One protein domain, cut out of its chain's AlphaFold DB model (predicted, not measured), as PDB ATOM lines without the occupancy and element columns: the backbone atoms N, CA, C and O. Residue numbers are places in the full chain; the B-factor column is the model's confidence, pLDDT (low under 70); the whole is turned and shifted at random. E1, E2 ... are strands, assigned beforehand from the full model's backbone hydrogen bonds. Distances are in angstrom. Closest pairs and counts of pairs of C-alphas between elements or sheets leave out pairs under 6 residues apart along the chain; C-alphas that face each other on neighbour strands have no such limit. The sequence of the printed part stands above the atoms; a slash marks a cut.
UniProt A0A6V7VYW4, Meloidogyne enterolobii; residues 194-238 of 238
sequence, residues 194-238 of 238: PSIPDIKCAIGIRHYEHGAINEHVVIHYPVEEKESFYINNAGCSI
ATOM      1  N   PRO A 194     103.215  93.746 171.018       87.88
ATOM      2  CA  PRO A 194     104.089  92.592 171.125       87.88
ATOM      3  C   PRO A 194     103.680  91.513 170.118       87.88
ATOM      4  O   PRO A 194     102.487  91.306 169.848       87.88
ATOM      5  N   SER A 195     104.678  90.793 169.614       88.81
ATOM      6  CA  SER A 195     104.461  89.519 168.936       88.81
ATOM      7  C   SER A 195     104.002  88.484 169.961       88.81
ATOM      8  O   SER A 195     104.548  88.402 171.062       88.81
ATOM      9  N   ILE A 196     102.976  87.714 169.618       88.12
ATOM     10  CA  ILE A 196     102.408  86.682 170.482       88.12
ATOM     11  C   ILE A 196     102.230  85.422 169.632       88.12
ATOM     12  O   ILE A 196     101.435  85.460 168.688       88.12
ATOM     13  N   PRO A 197     102.969  84.336 169.925       88.62
ATOM     14  CA  PRO A 197     102.845  83.078 169.198       88.62
ATOM     15  C   PRO A 197     101.399  82.584 169.134       88.62
ATOM     16  O   PRO A 197     100.618  82.804 170.060       88.62
ATOM     17  N   ASP A 198     101.058  81.941 168.019       87.25
ATOM     18  CA  ASP A 198      99.760  81.311 167.750       87.25
ATOM     19  C   ASP A 198      98.554  82.262 167.688       87.25
ATOM     20  O   ASP A 198      97.412  81.829 167.510       87.25
ATOM     21  N   ILE A 199      98.789  83.575 167.742       87.94
ATOM     22  CA  ILE A 199      97.762  84.572 167.457       87.94
ATOM     23  C   ILE A 199      97.837  84.962 165.990       87.94
ATOM     24  O   ILE A 199      98.748  85.663 165.550       87.94
ATOM     25  N   LYS A 200      96.817  84.561 165.233       90.00
ATOM     26  CA  LYS A 200      96.635  85.027 163.858       90.00
ATOM     27  C   LYS A 200      96.153  86.472 163.846       90.00
ATOM     28  O   LYS A 200      95.134  86.792 164.456       90.00
ATOM     29  N   CYS A 201      96.854  87.326 163.114       88.19
ATOM     30  CA  CYS A 201      96.486  88.714 162.892       88.19
ATOM     31  C   CYS A 201      96.492  89.049 161.401       88.19
ATOM     32  O   CYS A 201      97.411  88.668 160.678       88.19
ATOM     33  N   ALA A 202      95.474  89.784 160.954       89.62
ATOM     34  CA  ALA A 202      95.424  90.367 159.621       89.62
ATOM     35  C   ALA A 202      95.824  91.842 159.700       89.62
ATOM     36  O   ALA A 202      95.151  92.642 160.352       89.62
ATOM     37  N   ILE A 203      96.922  92.193 159.039       85.56
ATOM     38  CA  ILE A 203      97.489  93.539 159.032       85.56
ATOM     39  C   ILE A 203      97.189  94.165 157.673       85.56
ATOM     40  O   ILE A 203      97.690  93.711 156.646       85.56
ATOM     41  N   GLY A 204      96.346  95.196 157.665       85.31
ATOM     42  CA  GLY A 204      96.074  95.981 156.463       85.31
ATOM     43  C   GLY A 204      97.228  96.937 156.181       85.31
ATOM     44  O   GLY A 204      97.534  97.786 157.017       85.31
ATOM     45  N   ILE A 205      97.851  96.812 155.008       79.38
ATOM     46  CA  ILE A 205      98.909  97.719 154.546       79.38
ATOM     47  C   ILE A 205      98.321  98.589 153.439       79.38
ATOM     48  O   ILE A 205      97.671  98.088 152.523       79.38
ATOM     49  N   ARG A 206      98.475  99.908 153.538       81.50
ATOM     50  CA  ARG A 206      97.933 100.843 152.548       81.50
ATOM     51  C   ARG A 206      98.884 102.001 152.320       81.50
ATOM     52  O   ARG A 206      99.459 102.537 153.270       81.50
ATOM     53  N   HIS A 207      98.959 102.418 151.064       83.81
ATOM     54  CA  HIS A 207      99.510 103.703 150.676       83.81
ATOM     55  C   HIS A 207      98.398 104.752 150.685       83.81
ATOM     56  O   HIS A 207      97.285 104.500 150.217       83.81
ATOM     57  N   TYR A 208      98.704 105.916 151.251       84.81
ATOM     58  CA  TYR A 208      97.769 107.025 151.378       84.81
ATOM     59  C   TYR A 208      98.337 108.258 150.690       84.81
ATOM     60  O   TYR A 208      99.499 108.610 150.898       84.81
ATOM     61  N   GLU A 209      97.486 108.944 149.942       90.00
ATOM     62  CA  GLU A 209      97.723 110.309 149.493       90.00
ATOM     63  C   GLU A 209      96.972 111.298 150.381       90.00
ATOM     64  O   GLU A 209      96.205 110.927 151.277       90.00
ATOM     65  N   HIS A 210      97.233 112.580 150.149       89.94
ATOM     66  CA  HIS A 210      96.536 113.665 150.806       89.94
ATOM     67  C   HIS A 210      96.067 114.701 149.788       89.94
ATOM     68  O   HIS A 210      96.777 115.027 148.841       89.94
ATOM     69  N   GLY A 211      94.878 115.242 150.021       90.69
ATOM     70  CA  GLY A 211      94.303 116.327 149.233       90.69
ATOM     71  C   GLY A 211      93.609 117.333 150.140       90.69
ATOM     72  O   GLY A 211      93.130 116.979 151.215       90.69
ATOM     73  N   ALA A 212      93.553 118.594 149.729       90.56
ATOM     74  CA  ALA A 212      92.785 119.613 150.434       90.56
ATOM     75  C   ALA A 212      91.367 119.689 149.851       90.56
ATOM     76  O   ALA A 212      91.204 119.848 148.645       90.56
ATOM     77  N   ILE A 213      90.341 119.595 150.703       85.56
ATOM     78  CA  ILE A 213      88.958 119.934 150.324       85.56
ATOM     79  C   ILE A 213      88.811 121.459 150.246       85.56
ATOM     80  O   ILE A 213      88.133 121.981 149.365       85.56
ATOM     81  N   ASN A 214      89.436 122.170 151.185       84.06
ATOM     82  CA  ASN A 214      89.533 123.627 151.237       84.06
ATOM     83  C   ASN A 214      90.784 124.030 152.044       84.06
ATOM     84  O   ASN A 214      91.550 123.168 152.474       84.06
ATOM     85  N   GLU A 215      90.973 125.326 152.288       85.88
ATOM     86  CA  GLU A 215      92.118 125.879 153.037       85.88
ATOM     87  C   GLU A 215      92.240 125.389 154.495       85.88
ATOM     88  O   GLU A 215      93.259 125.609 155.147       85.88
ATOM     89  N   HIS A 216      91.223 124.700 155.011       81.19
ATOM     90  CA  HIS A 216      91.147 124.252 156.395       81.19
ATOM     91  C   HIS A 216      91.036 122.735 156.581       81.19
ATOM     92  O   HIS A 216      91.234 122.239 157.693       81.19
ATOM     93  N   VAL A 217      90.683 121.986 155.536       81.94
ATOM     94  CA  VAL A 217      90.394 120.552 155.626       81.94
ATOM     95  C   VAL A 217      91.259 119.791 154.634       81.94
ATOM     96  O   VAL A 217      91.041 119.851 153.425       81.94
ATOM     97  N   VAL A 218      92.201 119.021 155.174       85.50
ATOM     98  CA  VAL A 218      93.008 118.048 154.432       85.50
ATOM     99  C   VAL A 218      92.449 116.654 154.689       85.50
ATOM    100  O   VAL A 218      92.223 116.265 155.835       85.50
ATOM    101  N   ILE A 219      92.222 115.906 153.619       85.75
ATOM    102  CA  ILE A 219      91.805 114.510 153.653       85.75
ATOM    103  C   ILE A 219      92.973 113.602 153.305       85.75
ATOM    104  O   ILE A 219      93.773 113.916 152.429       85.75
ATOM    105  N   HIS A 220      93.029 112.456 153.978       85.56
ATOM    106  CA  HIS A 220      93.922 111.355 153.644       85.56
ATOM    107  C   HIS A 220      93.082 110.216 153.077       85.56
ATOM    108  O   HIS A 220      92.121 109.796 153.726       85.56
ATOM    109  N   TYR A 221      93.420 109.725 151.888       86.88
ATOM    110  CA  TYR A 221      92.665 108.665 151.218       86.88
ATOM    111  C   TYR A 221      93.607 107.587 150.664       86.88
ATOM    112  O   TYR A 221      94.739 107.899 150.286       86.88
ATOM    113  N   PRO A 222      93.189 106.309 150.674       87.00
ATOM    114  CA  PRO A 222      93.981 105.233 150.094       87.00
ATOM    115  C   PRO A 222      94.017 105.375 148.567       87.00
ATOM    116  O   PRO A 222      92.995 105.689 147.960       87.00
ATOM    117  N   VAL A 223      95.178 105.139 147.955       86.81
ATOM    118  CA  VAL A 223      95.358 105.251 146.490       86.81
ATOM    119  C   VAL A 223      95.199 103.936 145.735       86.81
ATOM    120  O   VAL A 223      94.991 103.932 144.527       86.81
ATOM    121  N   GLU A 224      95.291 102.809 146.432       81.88
ATOM    122  CA  GLU A 224      95.226 101.484 145.822       81.88
ATOM    123  C   GLU A 224      93.818 100.900 145.936       81.88
ATOM    124  O   GLU A 224      93.251 100.829 147.027       81.88
ATOM    125  N   GLU A 225      93.266 100.425 144.814       68.06
ATOM    126  CA  GLU A 225      91.948  99.773 144.778       68.06
ATOM    127  C   GLU A 225      91.948  98.389 145.441       68.06
ATOM    128  O   GLU A 225      90.907  97.910 145.892       68.06
ATOM    129  N   LYS A 226      93.107  97.717 145.483       69.56
ATOM    130  CA  LYS A 226      93.217  96.362 146.025       69.56
ATOM    131  C   LYS A 226      93.748  96.367 147.438       69.56
ATOM    132  O   LYS A 226      94.815  96.886 147.747       69.56
ATOM    133  N   GLU A 227      93.003  95.679 148.284       67.50
ATOM    134  CA  GLU A 227      93.382  95.466 149.658       67.50
ATOM    135  C   GLU A 227      94.561  94.491 149.766       67.50
ATOM    136  O   GLU A 227      94.405  93.296 149.523       67.50
ATOM    137  N   SER A 228      95.739  94.974 150.170       80.00
ATOM    138  CA  SER A 228      96.812  94.099 150.642       80.00
ATOM    139  C   SER A 228      96.637  93.832 152.143       80.00
ATOM    140  O   SER A 228      96.554  94.747 152.971       80.00
ATOM    141  N   PHE A 229      96.516  92.554 152.496       86.12
ATOM    142  CA  PHE A 229      96.549  92.090 153.878       86.12
ATOM    143  C   PHE A 229      97.743  91.167 154.052       86.12
ATOM    144  O   PHE A 229      97.904  90.200 153.309       86.12
ATOM    145  N   TYR A 230      98.554  91.448 155.063       87.06
ATOM    146  CA  TYR A 230      99.583  90.537 155.529       87.06
ATOM    147  C   TYR A 230      99.031  89.736 156.709       87.06
ATOM    148  O   TYR A 230      98.570  90.311 157.696       87.06
ATOM    149  N   ILE A 231      99.039  88.407 156.596       90.50
ATOM    150  CA  ILE A 231      98.627  87.520 157.687       90.50
ATOM    151  C   ILE A 231      99.867  87.116 158.476       90.50
ATOM    152  O   ILE A 231     100.745  86.433 157.952       90.50
ATOM    153  N   ASN A 232      99.909  87.507 159.745       88.50
ATOM    154  CA  ASN A 232     100.943  87.102 160.687       88.50
ATOM    155  C   ASN A 232     100.369  86.059 161.657       88.50
ATOM    156  O   ASN A 232      99.270  86.241 162.176       88.50
ATOM    157  N   ASN A 233     101.100  84.975 161.914       90.56
ATOM    158  CA  ASN A 233     100.711  83.947 162.892       90.56
ATOM    159  C   ASN A 233     101.336  84.172 164.282       90.56
ATOM    160  O   ASN A 233     101.132  83.362 165.181       90.56
ATOM    161  N   ALA A 234     102.108  85.247 164.450       91.00
ATOM    162  CA  ALA A 234     102.768  85.622 165.694       91.00
ATOM    163  C   ALA A 234     102.277  86.985 166.211       91.00
ATOM    164  O   ALA A 234     103.039  87.750 166.800       91.00
ATOM    165  N   GLY A 235     101.001  87.310 165.996       87.25
ATOM    166  CA  GLY A 235     100.371  88.521 166.510       87.25
ATOM    167  C   GLY A 235     100.364  89.716 165.551       87.25
ATOM    168  O   GLY A 235     100.680  89.605 164.373       87.25
ATOM    169  N   CYS A 236      99.949  90.878 166.059       86.56
ATOM    170  CA  CYS A 236      99.738  92.110 165.287       86.56
ATOM    171  C   CYS A 236     100.926  93.087 165.312       86.56
ATOM    172  O   CYS A 236     100.744  94.275 165.050       86.56
ATOM    173  N   SER A 237     102.127  92.627 165.674       81.94
ATOM    174  CA  SER A 237     103.339  93.439 165.536       81.94
ATOM    175  C   SER A 237     103.633  93.660 164.048       81.94
ATOM    176  O   SER A 237     103.665  92.682 163.295       81.94
ATOM    177  N   ILE A 238     103.826  94.921 163.656       67.31
ATOM    178  CA  ILE A 238     104.295  95.337 162.324       67.31
ATOM    179  C   ILE A 238     105.808  95.502 162.384       67.31
ATOM    180  O   ILE A 238     106.266  96.126 163.371       67.31
TER     181      ILE A 238
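AT A GLANCE: This is residues 194 to 238 of the 238 residues of a protein of Meloidogyne enterolobii (UniProt A0A6V7VYW4). The printed part is a long, thin two-stranded ribbon in two pieces: the chain runs out through E1 and E2, turns back on itself at residues 215 and 216, and returns through E3 and E4. The hairpin of E2 and E3 makes one end of the ribbon, E1 and E4 lie side by side toward the other end, and the two pieces are joined by two links, residues 206 and 207 between E1 and E2 and residues 223 to 227 between E3 and E4. The printed part has 45 residues with no named helix and four named strands, in the order E1, E2, E3, E4, in two antiparallel sheets of two strands each, E1 - E4 and E2 - E3. The class is all strand, and the whole is extended, with a radius of gyration of the C-alphas of 15.4 A. Its outline is a rod that spans 47 by 22 by 9 A.

HOW THE PARTS SIT: From Pro 194 the backbone comes to E1, residues 201 to 205, which runs on into E2, residues 208 to 214, across a break of 2 residues, at 57 degrees. E3, residues 217 to 222, is the antiparallel neighbour of E2, with 152 degrees between their directions, and the two form a hairpin. Across this pair C-alphas 212 and 218 face each other at 4.3 A, and N 213 and O 217, at 2.8 A, and N 219 and O 211, at 2.8 A, are within hydrogen-bond range. E4, residues 228 to 232, is the antiparallel neighbour of E1, with 149 degrees between their directions. C-alphas 202 and 231 face each other at 4.7 A, and N 203 and O 230, at 2.8 A, and N 232 and O 201, at 2.9 A, are within hydrogen-bond range. E1 and E3 are apart, and so are E2 and E4.

IN THESE COORDINATES: E1 begins at C-alpha 201, (96.486, 88.714, 162.892), and measures 12.5 A from first to last C-alpha. E2, the longest strand by residues with 7, measures 18.5 A and ends at C-alpha 214, (89.533, 123.627, 151.237). E3 measures 16.7 A. E4 measures 12.9 A and ends at C-alpha 232, (100.943, 87.102, 160.687).

THE WHOLE: The two C-alphas farthest apart are those of Asp 198 and Glu 215, at 47.6 A, while the first and last printed C-alphas, of Pro 194 and Ile 238, are 9.2 A apart. The printed part has no cut and ends at the chain's last residue, 238. The links E1 to E2, E2 to E3 and E3 to E4 are tight. The mean pLDDT of the printed part is 84.8, and the model's confidence is low, under 70, at residues 225 to 227 and at residue 238.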